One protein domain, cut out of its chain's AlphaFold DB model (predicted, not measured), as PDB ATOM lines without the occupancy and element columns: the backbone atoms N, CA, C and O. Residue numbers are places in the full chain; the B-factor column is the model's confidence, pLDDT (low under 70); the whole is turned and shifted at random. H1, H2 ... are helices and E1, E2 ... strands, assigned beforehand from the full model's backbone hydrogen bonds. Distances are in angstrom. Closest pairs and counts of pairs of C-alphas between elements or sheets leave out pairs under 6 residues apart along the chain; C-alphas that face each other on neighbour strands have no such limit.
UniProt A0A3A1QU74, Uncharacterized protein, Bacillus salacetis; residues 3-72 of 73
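Overview. This is residues 3 to 72 of the 73 residues of an uncharacterized protein of Bacillus salacetis (UniProt A0A3A1QU74). A strongly twisted sheet of four strands, E1 to E4, has the helix H1 over one face and no named helix over the other, while the short helix H2 lies off the sheet, beyond the last residues of H1. The printed part has 70 residues, with four named strands and two named helices in the order E1 E2 E3 E4 H1 H2. The sheet's order is E1 - E2 - E3 - E4, all antiparallel: a meander, each strand the antiparallel neighbour of the one before. The class is mixed, in two layers, a sheet with H1 on one face; the whole is compact, with a radius of gyration of the C-alphas of 12.7 A, and flat, spanning 39 by 28 by 15 A.

Arrangement. E1, residues 3 to 8, and E2, residues 12 to 19, form a hairpin at 154 degrees, with N 6 and O 14 within hydrogen-bond range at 2.9 A. E2 and E3, residues 22 to 29, form a hairpin at 151 degrees, with N 17 and O 24 at 2.9 A. E3 and E4, residues 32 to 36, form a hairpin at 126 degrees, with N 27 and O 34 at 2.8 A. H1, residues 48 to 60, is on the sheet at a height of 8.8 A, over E2 and only just over E3, on which 3 of its C-alphas fall. On the local plane it stands at 30.2 degrees to E2, only just slantwise to the strands. The closest C-alphas of E4 and H1 are those of Ile 36 and Leu 55, 7.0 A apart. H2, residues 65 to 71, is not on the sheet; it is close to but not clearly touching H1, the closest C-alphas being Glu 60 and Leu 68 at 7.9 A. Their steep tilt of 70.0 degrees, opposite ways, is only just short of about perpendicular. In H1 and H2 every O i to N i+4 pair is within hydrogen-bond range.

Along the chain. E1 begins at C-alpha 3 (309.742, 216.975, 230.941). E2 is 22.4 A long, E3 21.8 A and H1 18.1 A. H2 ends at C-alpha 71 (322.756, 228.872, 209.508).

Size, cuts and confidence. The C-alphas farthest apart, of Arg 20 and His 70, are 39.9 A apart. The printed part has no cut; E4 to H1, with 11 residues between them, is a long link. No printed residue is under 70 in pLDDT.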
ATOM      1  N   SER A   3     308.739 216.937 232.005       95.69
ATOM      2  CA  SER A   3     309.742 216.975 230.941       95.69
ATOM      3  C   SER A   3     309.218 217.741 229.739       95.69
ATOM      4  O   SER A   3     308.075 217.542 229.328       95.69
ATOM      5  N   ILE A   4     310.076 218.561 229.141       97.25
ATOM      6  CA  ILE A   4     309.796 219.254 227.882       97.25
ATOM      7  C   ILE A   4     310.905 218.898 226.901       97.25
ATOM      8  O   ILE A   4     312.084 218.926 227.249       97.25
ATOM      9  N   VAL A   5     310.520 218.540 225.677       97.81
ATOM     10  CA  VAL A   5     311.456 218.292 224.578       97.81
ATOM     11  C   VAL A   5     311.340 219.433 223.580       97.81
ATOM     12  O   VAL A   5     310.240 219.785 223.161       97.81
ATOM     13  N   PHE A   6     312.476 219.997 223.199       97.38
ATOM     14  CA  PHE A   6     312.573 221.080 222.229       97.38
ATOM     15  C   PHE A   6     313.757 220.843 221.296       97.38
ATOM     16  O   PHE A   6     314.622 220.006 221.557       97.38
ATOM     17  N   LYS A   7     313.784 221.553 220.170       97.31
ATOM     18  CA  LYS A   7     314.841 221.426 219.165       97.31
ATOM     19  C   LYS A   7     315.819 222.595 219.292       97.31
ATOM     20  O   LYS A   7     315.387 223.742 219.243       97.31
ATOM     21  N   MET A   8     317.115 222.311 219.410       97.06
ATOM     22  CA  MET A   8     318.188 223.317 219.409       97.06
ATOM     23  C   MET A   8     318.986 223.250 218.099       97.06
ATOM     24  O   MET A   8     319.268 222.156 217.601       97.06
ATOM     25  N   TYR A   9     319.323 224.417 217.529       96.50
ATOM     26  CA  TYR A   9     320.079 224.577 216.269       96.50
ATOM     27  C   TYR A   9     319.532 223.768 215.088       96.50
ATOM     28  O   TYR A   9     320.271 223.327 214.221       96.50
ATOM     29  N   ASN A  10     318.235 223.459 215.066       95.56
ATOM     30  CA  ASN A  10     317.672 222.501 214.113       95.56
ATOM     31  C   ASN A  10     318.408 221.145 214.011       95.56
ATOM     32  O   ASN A  10     318.151 220.407 213.057       95.56
ATOM     33  N   TYR A  11     319.217 220.778 215.007       96.62
ATOM     34  CA  TYR A  11     320.119 219.631 214.951       96.62
ATOM     35  C   TYR A  11     319.789 218.605 216.038       96.62
ATOM     36  O   TYR A  11     319.470 217.459 215.729       96.62
ATOM     37  N   PHE A  12     319.765 219.023 217.309       97.62
ATOM     38  CA  PHE A  12     319.482 218.135 218.436       97.62
ATOM     39  C   PHE A  12     318.081 218.350 219.005       97.62
ATOM     40  O   PHE A  12     317.627 219.482 219.173       97.62
ATOM     41  N   HIS A  13     317.423 217.248 219.367       98.12
ATOM     42  CA  HIS A  13     316.317 217.283 220.317       98.12
ATOM     43  C   HIS A  13     316.905 217.250 221.727       98.12
ATOM     44  O   HIS A  13     317.643 216.328 222.077       98.12
ATOM     45  N   VAL A  14     316.579 218.256 222.527       98.00
ATOM     46  CA  VAL A  14     317.026 218.400 223.910       98.00
ATOM     47  C   VAL A  14     315.824 218.229 224.821       98.00
ATOM     48  O   VAL A  14     314.759 218.799 224.589       98.00
ATOM     49  N   ARG A  15     315.992 217.405 225.851       97.62
ATOM     50  CA  ARG A  15     315.013 217.187 226.909       97.62
ATOM     51  C   ARG A  15     315.462 217.943 228.145       97.62
ATOM     52  O   ARG A  15     316.495 217.602 228.717       97.62
ATOM     53  N   PHE A  16     314.648 218.894 228.578       97.00
ATOM     54  CA  PHE A  16     314.711 219.454 229.921       97.00
ATOM     55  C   PHE A  16     313.862 218.591 230.852       97.00
ATOM     56  O   PHE A  16     312.696 218.315 230.550       97.00
ATOM     57  N   ASN A  17     314.439 218.158 231.966       96.00
ATOM     58  CA  ASN A  17     313.749 217.420 233.017       96.00
ATOM     59  C   ASN A  17     313.732 218.253 234.290       96.00
ATOM     60  O   ASN A  17     314.759 218.799 234.673       96.00
ATOM     61  N   TYR A  18     312.587 218.276 234.962       96.88
ATOM     62  CA  TYR A  18     312.430 218.825 236.302       96.88
ATOM     63  C   TYR A  18     311.789 217.780 237.213       96.88
ATOM     64  O   TYR A  18     310.740 217.207 236.886       96.88
ATOM     65  N   ASP A  19     312.384 217.554 238.379       96.94
ATOM     66  CA  ASP A  19     311.797 216.728 239.424       96.94
ATOM     67  C   ASP A  19     312.164 217.237 240.822       96.94
ATOM     68  O   ASP A  19     313.334 217.356 241.176       96.94
ATOM     69  N   ARG A  20     311.135 217.526 241.630       95.94
ATOM     70  CA  ARG A  20     311.255 217.885 243.057       95.94
ATOM     71  C   ARG A  20     312.292 218.989 243.340       95.94
ATOM     72  O   ARG A  20     313.042 218.894 244.306       95.94
ATOM     73  N   GLY A  21     312.327 220.025 242.503       96.00
ATOM     74  CA  GLY A  21     313.247 221.161 242.636       96.00
ATOM     75  C   GLY A  21     314.572 220.994 241.894       96.00
ATOM     76  O   GLY A  21     315.221 221.999 241.615       96.00
ATOM     77  N   SER A  22     314.961 219.773 241.522       96.44
ATOM     78  CA  SER A  22     316.147 219.541 240.698       96.44
ATOM     79  C   SER A  22     315.794 219.548 239.215       96.44
ATOM     80  O   SER A  22     314.678 219.184 238.826       96.44
ATOM     81  N   PHE A  23     316.737 219.967 238.376       97.06
ATOM     82  CA  PHE A  23     316.567 219.954 236.932       97.06
ATOM     83  C   PHE A  23     317.869 219.656 236.189       97.06
ATOM     84  O   PHE A  23     318.961 219.723 236.752       97.06
ATOM     85  N   GLY A  24     317.735 219.325 234.907       96.31
ATOM     86  CA  GLY A  24     318.867 219.119 234.012       96.31
ATOM     87  C   GLY A  24     318.438 218.894 232.568       96.31
ATOM     88  O   GLY A  24     317.255 218.689 232.272       96.31
ATOM     89  N   CYS A  25     319.417 218.911 231.665       97.44
ATOM     90  CA  CYS A  25     319.207 218.679 230.242       97.44
ATOM     91  C   CYS A  25     319.883 217.394 229.768       97.44
ATOM     92  O   CYS A  25     320.914 216.967 230.280       97.44
ATOM     93  N   SER A  26     319.310 216.792 228.733       97.19
ATOM     94  CA  SER A  26     319.938 215.699 227.993       97.19
ATOM     95  C   SER A  26     319.621 215.808 226.509       97.19
ATOM     96  O   SER A  26     318.537 216.254 226.130       97.19
ATOM     97  N   ILE A  27     320.551 215.385 225.659       98.00
ATOM     98  CA  ILE A  27     320.275 215.171 224.238       98.00
ATOM     99  C   ILE A  27     319.510 213.856 224.113       98.00
ATOM    100  O   ILE A  27     319.948 212.826 224.632       98.00
ATOM    101  N   VAL A  28     318.376 213.885 223.420       97.81
ATOM    102  CA  VAL A  28     317.589 212.685 223.130       97.81
ATOM    103  C   VAL A  28     318.342 211.833 222.105       97.81
ATOM    104  O   VAL A  28     318.633 212.307 221.008       97.81
ATOM    105  N   ASN A  29     318.634 210.578 222.449       95.94
ATOM    106  CA  ASN A  29     319.360 209.631 221.605       95.94
ATOM    107  C   ASN A  29     318.652 208.263 221.593       95.94
ATOM    108  O   ASN A  29     319.095 207.294 222.213       95.94
ATOM    109  N   GLY A  30     317.509 208.209 220.904       92.94
ATOM    110  CA  GLY A  30     316.637 207.034 220.894       92.94
ATOM    111  C   GLY A  30     316.035 206.777 222.275       92.94
ATOM    112  O   GLY A  30     315.421 207.670 222.861       92.94
ATOM    113  N   GLU A  31     316.219 205.563 222.790       93.62
ATOM    114  CA  GLU A  31     315.781 205.171 224.139       93.62
ATOM    115  C   GLU A  31     316.661 205.764 225.251       93.62
ATOM    116  O   GLU A  31     316.242 205.824 226.406       93.62
ATOM    117  N   TYR A  32     317.863 206.239 224.908       93.50
ATOM    118  CA  TYR A  32     318.820 206.800 225.857       93.50
ATOM    119  C   TYR A  32     318.870 208.330 225.787       93.50
ATOM    120  O   TYR A  32     318.479 208.962 224.803       93.50
ATOM    121  N   GLY A  33     319.386 208.940 226.853       95.12
ATOM    122  CA  GLY A  33     319.718 210.359 226.904       95.12
ATOM    123  C   GLY A  33     321.213 210.543 227.128       95.12
ATOM    124  O   GLY A  33     321.802 209.855 227.960       95.12
ATOM    125  N   ILE A  34     321.827 211.479 226.408       96.19
ATOM    126  CA  ILE A  34     323.191 211.925 226.703       96.19
ATOM    127  C   ILE A  34     323.065 213.123 227.638       96.19
ATOM    128  O   ILE A  34     322.578 214.171 227.214       96.19
ATOM    129  N   SER A  35     323.451 212.956 228.903       95.06
ATOM    130  CA  SER A  35     323.395 214.034 229.897       95.06
ATOM    131  C   SER A  35     324.230 215.233 229.451       95.06
ATOM    132  O   SER A  35     325.311 215.071 228.878       95.06
ATOM    133  N   ILE A  36     323.712 216.432 229.703       95.06
ATOM    134  CA  ILE A  36     324.452 217.681 229.562       95.06
ATOM    135  C   ILE A  36     324.748 218.163 230.972       95.06
ATOM    136  O   ILE A  36     323.835 218.526 231.713       95.06
ATOM    137  N   ASP A  37     326.025 218.146 231.329       88.12
ATOM    138  CA  ASP A  37     326.462 218.572 232.648       88.12
ATOM    139  C   ASP A  37     326.332 220.092 232.787       88.12
ATOM    140  O   ASP A  37     326.705 220.855 231.892       88.12
ATOM    141  N   SER A  38     325.817 220.524 233.933       89.62
ATOM    142  CA  SER A  38     325.804 221.916 234.373       89.62
ATOM    143  C   SER A  38     326.061 221.954 235.874       89.62
ATOM    144  O   SER A  38     325.675 221.036 236.601       89.62
ATOM    145  N   SER A  39     326.705 223.016 236.354       90.56
ATOM    146  CA  SER A  39     326.804 223.262 237.796       90.56
ATOM    147  C   SER A  39     325.465 223.672 238.413       90.56
ATOM    148  O   SER A  39     325.296 223.569 239.626       90.56
ATOM    149  N   GLU A  40     324.516 224.120 237.592       96.06
ATOM    150  CA  GLU A  40     323.206 224.599 238.018       96.06
ATOM    151  C   GLU A  40     322.204 223.438 237.971       96.06
ATOM    152  O   GLU A  40     321.775 223.008 236.903       96.06
ATOM    153  N   THR A  41     321.866 222.887 239.138       94.81
ATOM    154  CA  THR A  41     321.069 221.645 239.249       94.81
ATOM    155  C   THR A  41     319.821 221.780 240.120       94.81
ATOM    156  O   THR A  41     318.989 220.870 240.140       94.81
ATOM    157  N   TRP A  42     319.666 222.910 240.820       96.94
ATOM    158  CA  TRP A  42     318.550 223.208 241.720       96.94
ATOM    159  C   TRP A  42     317.850 224.490 241.291       96.94
ATOM    160  O   TRP A  42     318.454 225.557 241.271       96.94
ATOM    161  N   PHE A  43     316.571 224.379 240.949       95.31
ATOM    162  CA  PHE A  43     315.807 225.414 240.253       95.31
ATOM    163  C   PHE A  43     315.743 226.736 241.027       95.31
ATOM    164  O   PHE A  43     315.930 227.794 240.442       95.31
ATOM    165  N   ASP A  44     315.556 226.673 242.348       96.38
ATOM    166  CA  ASP A  44     315.394 227.862 243.199       96.38
ATOM    167  C   ASP A  44     316.718 228.587 243.505       96.38
ATOM    168  O   ASP A  44     316.713 229.662 244.102       96.38
ATOM    169  N   GLN A  45     317.857 227.989 243.146       96.81
ATOM    170  CA  GLN A  45     319.201 228.510 243.431       96.81
ATOM    171  C   GLN A  45     320.017 228.766 242.162       96.81
ATOM    172  O   GLN A  45     321.098 229.342 242.247       96.81
ATOM    173  N   ALA A  46     319.527 228.305 241.013       97.00
ATOM    174  CA  ALA A  46     320.272 228.307 239.770       97.00
ATOM    175  C   ALA A  46     320.480 229.718 239.220       97.00
ATOM    176  O   ALA A  46     319.549 230.522 239.133       97.00
ATOM    177  N   ASP A  47     321.695 229.961 238.742       97.69
ATOM    178  CA  ASP A  47     321.957 231.038 237.795       97.69
ATOM    179  C   ASP A  47     321.539 230.574 236.389       97.69
ATOM    180  O   ASP A  47     322.246 229.816 235.718       97.69
ATOM    181  N   PHE A  48     320.355 230.998 235.939       96.19
ATOM    182  CA  PHE A  48     319.823 230.567 234.645       96.19
ATOM    183  C   PHE A  48     320.617 231.100 233.449       96.19
ATOM    184  O   PHE A  48     320.708 230.399 232.441       96.19
ATOM    185  N   ASP A  49     321.236 232.276 233.550       96.62
ATOM    186  CA  ASP A  49     322.057 232.813 232.461       96.62
ATOM    187  C   ASP A  49     323.292 231.931 232.254       96.62
ATOM    188  O   ASP A  49     323.623 231.544 231.125       96.62
ATOM    189  N   LYS A  50     323.930 231.525 233.355       95.44
ATOM    190  CA  LYS A  50     325.035 230.564 233.322       95.44
ATOM    191  C   LYS A  50     324.586 229.193 232.815       95.44
ATOM    192  O   LYS A  50     325.245 228.636 231.936       95.44
ATOM    193  N   PHE A  51     323.458 228.676 233.305       96.38
ATOM    194  CA  PHE A  51     322.897 227.405 232.838       96.38
ATOM    195  C   PHE A  51     322.680 227.396 231.318       96.38
ATOM    196  O   PHE A  51     323.108 226.460 230.638       96.38
ATOM    197  N   PHE A  52     322.051 228.439 230.765       95.25
ATOM    198  CA  PHE A  52     321.808 228.523 229.325       95.25
ATOM    199  C   PHE A  52     323.105 228.697 228.528       95.25
ATOM    200  O   PHE A  52     323.238 228.084 227.469       95.25
ATOM    201  N   SER A  53     324.081 229.448 229.051       94.75
ATOM    202  CA  SER A  53     325.415 229.567 228.445       94.75
ATOM    203  C   SER A  53     326.130 228.214 228.355       94.75
ATOM    204  O   SER A  53     326.691 227.873 227.310       94.75
ATOM    205  N   ASP A  54     326.091 227.418 229.424       94.56
ATOM    206  CA  ASP A  54     326.704 226.088 229.459       94.56
ATOM    207  C   ASP A  54     325.976 225.111 228.530       94.56
ATOM    208  O   ASP A  54     326.621 224.397 227.755       94.56
ATOM    209  N   LEU A  55     324.638 225.127 228.541       96.25
ATOM    210  CA  LEU A  55     323.814 224.331 227.633       96.25
ATOM    211  C   LEU A  55     324.147 224.640 226.168       96.25
ATOM    212  O   LEU A  55     324.379 223.716 225.387       96.25
ATOM    213  N   GLN A  56     324.212 225.923 225.805       95.75
ATOM    214  CA  GLN A  56     324.582 226.371 224.463       95.75
ATOM    215  C   GLN A  56     325.966 225.851 224.061       95.75
ATOM    216  O   GLN A  56     326.077 225.151 223.053       95.75
ATOM    217  N   LYS A  57     327.000 226.101 224.875       94.88
ATOM    218  CA  LYS A  57     328.378 225.663 224.586       94.88
ATOM    219  C   LYS A  57     328.470 224.152 224.398       94.88
ATOM    220  O   LYS A  57     329.112 223.677 223.464       94.88
ATOM    221  N   GLN A  58     327.830 223.378 225.274       95.94
ATOM    222  CA  GLN A  58     327.839 221.919 225.171       95.94
ATOM    223  C   GLN A  58     327.157 221.446 223.880       95.94
ATOM    224  O   GLN A  58     327.647 220.519 223.229       95.94
ATOM    225  N   ILE A  59     326.053 222.071 223.478       96.62
ATOM    226  CA  ILE A  59     325.373 221.726 222.230       96.62
ATOM    227  C   ILE A  59     326.229 222.092 221.012       96.62
ATOM    228  O   ILE A  59     326.455 221.226 220.166       96.62
ATOM    229  N   GLU A  60     326.754 223.314 220.941       96.31
ATOM    230  CA  GLU A  60     327.577 223.785 219.818       96.31
ATOM    231  C   GLU A  60     328.834 222.933 219.620       96.31
ATOM    232  O   GLU A  60     329.128 222.548 218.492       96.31
ATOM    233  N   LEU A  61     329.509 222.515 220.701       95.94
ATOM    234  CA  LEU A  61     330.679 221.620 220.637       95.94
ATOM    235  C   LEU A  61     330.403 220.272 219.950       95.94
ATOM    236  O   LEU A  61     331.338 219.576 219.551       95.94
ATOM    237  N   ARG A  62     329.134 219.868 219.851       96.12
ATOM    238  CA  ARG A  62     328.705 218.593 219.255       96.12
ATOM    239  C   ARG A  62     328.146 218.766 217.838       96.12
ATOM    240  O   ARG A  62     327.863 217.760 217.185       96.12
ATOM    241  N   ILE A  63     327.977 220.000 217.363       97.12
ATOM    242  CA  ILE A  63     327.494 220.312 216.014       97.12
ATOM    243  C   ILE A  63     328.698 220.671 215.133       97.12
ATOM    244  O   ILE A  63     329.562 221.433 215.556       97.12
ATOM    245  N   PRO A  64     328.794 220.159 213.893       97.75
ATOM    246  CA  PRO A  64     329.864 220.568 212.988       97.75
ATOM    247  C   PRO A  64     329.849 222.083 212.728       97.75
ATOM    248  O   PRO A  64     328.825 222.605 212.293       97.75
ATOM    249  N   ASN A  65     330.991 222.767 212.873       96.88
ATOM    250  CA  ASN A  65     331.096 224.224 212.660       96.88
ATOM    251  C   ASN A  65     330.495 224.684 211.324       96.88
ATOM    252  O   ASN A  65     329.703 225.614 211.297       96.88
ATOM    253  N   LYS A  66     330.761 223.958 210.227       97.69
ATOM    254  CA  LYS A  66     330.199 224.262 208.895       97.69
ATOM    255  C   LYS A  66     328.665 224.330 208.863       97.69
ATOM    256  O   LYS A  66     328.096 224.993 208.005       97.69
ATOM    257  N   PHE A  67     327.994 223.584 209.742       97.69
ATOM    258  CA  PHE A  67     326.540 223.588 209.852       97.69
ATOM    259  C   PHE A  67     326.067 224.826 210.619       97.69
ATOM    260  O   PHE A  67     325.137 225.485 210.164       97.69
ATOM    261  N   LEU A  68     326.734 225.172 211.727       96.56
ATOM    262  CA  LEU A  68     326.467 226.406 212.477       96.56
ATOM    263  C   LEU A  68     326.672 227.643 211.587       96.56
ATOM    264  O   LEU A  68     325.748 228.435 211.411       96.56
ATOM    265  N   GLU A  69     327.819 227.720 210.909       96.44
ATOM    266  CA  GLU A  69     328.177 228.806 209.987       96.44
ATOM    267  C   GLU A  69     327.155 228.974 208.853       96.44
ATOM    268  O   GLU A  69     326.756 230.094 208.539       96.44
ATOM    269  N   HIS A  70     326.682 227.873 208.253       97.19
ATOM    270  CA  HIS A  70     325.674 227.917 207.186       97.19
ATOM    271  C   HIS A  70     324.346 228.541 207.644       97.19
ATOM    272  O   HIS A  70     323.651 229.172 206.847       97.19
ATOM    273  N   HIS A  71     323.991 228.363 208.917       95.38
ATOM    274  CA  HIS A  71     322.756 228.872 209.508       95.38
ATOM    275  C   HIS A  71     322.925 230.218 210.236       95.38
ATOM    276  O   HIS A  71     321.920 230.785 210.667       95.38
ATOM    277  N   GLY A  72     324.149 230.752 210.327       93.75
ATOM    278  CA  GLY A  72     324.443 232.019 211.004       93.75
ATOM    279  C   GLY A  72     324.357 231.938 212.529       93.75
ATOM    280  O   GLY A  72     323.928 232.907 213.159       93.75
TER     281      GLY A  72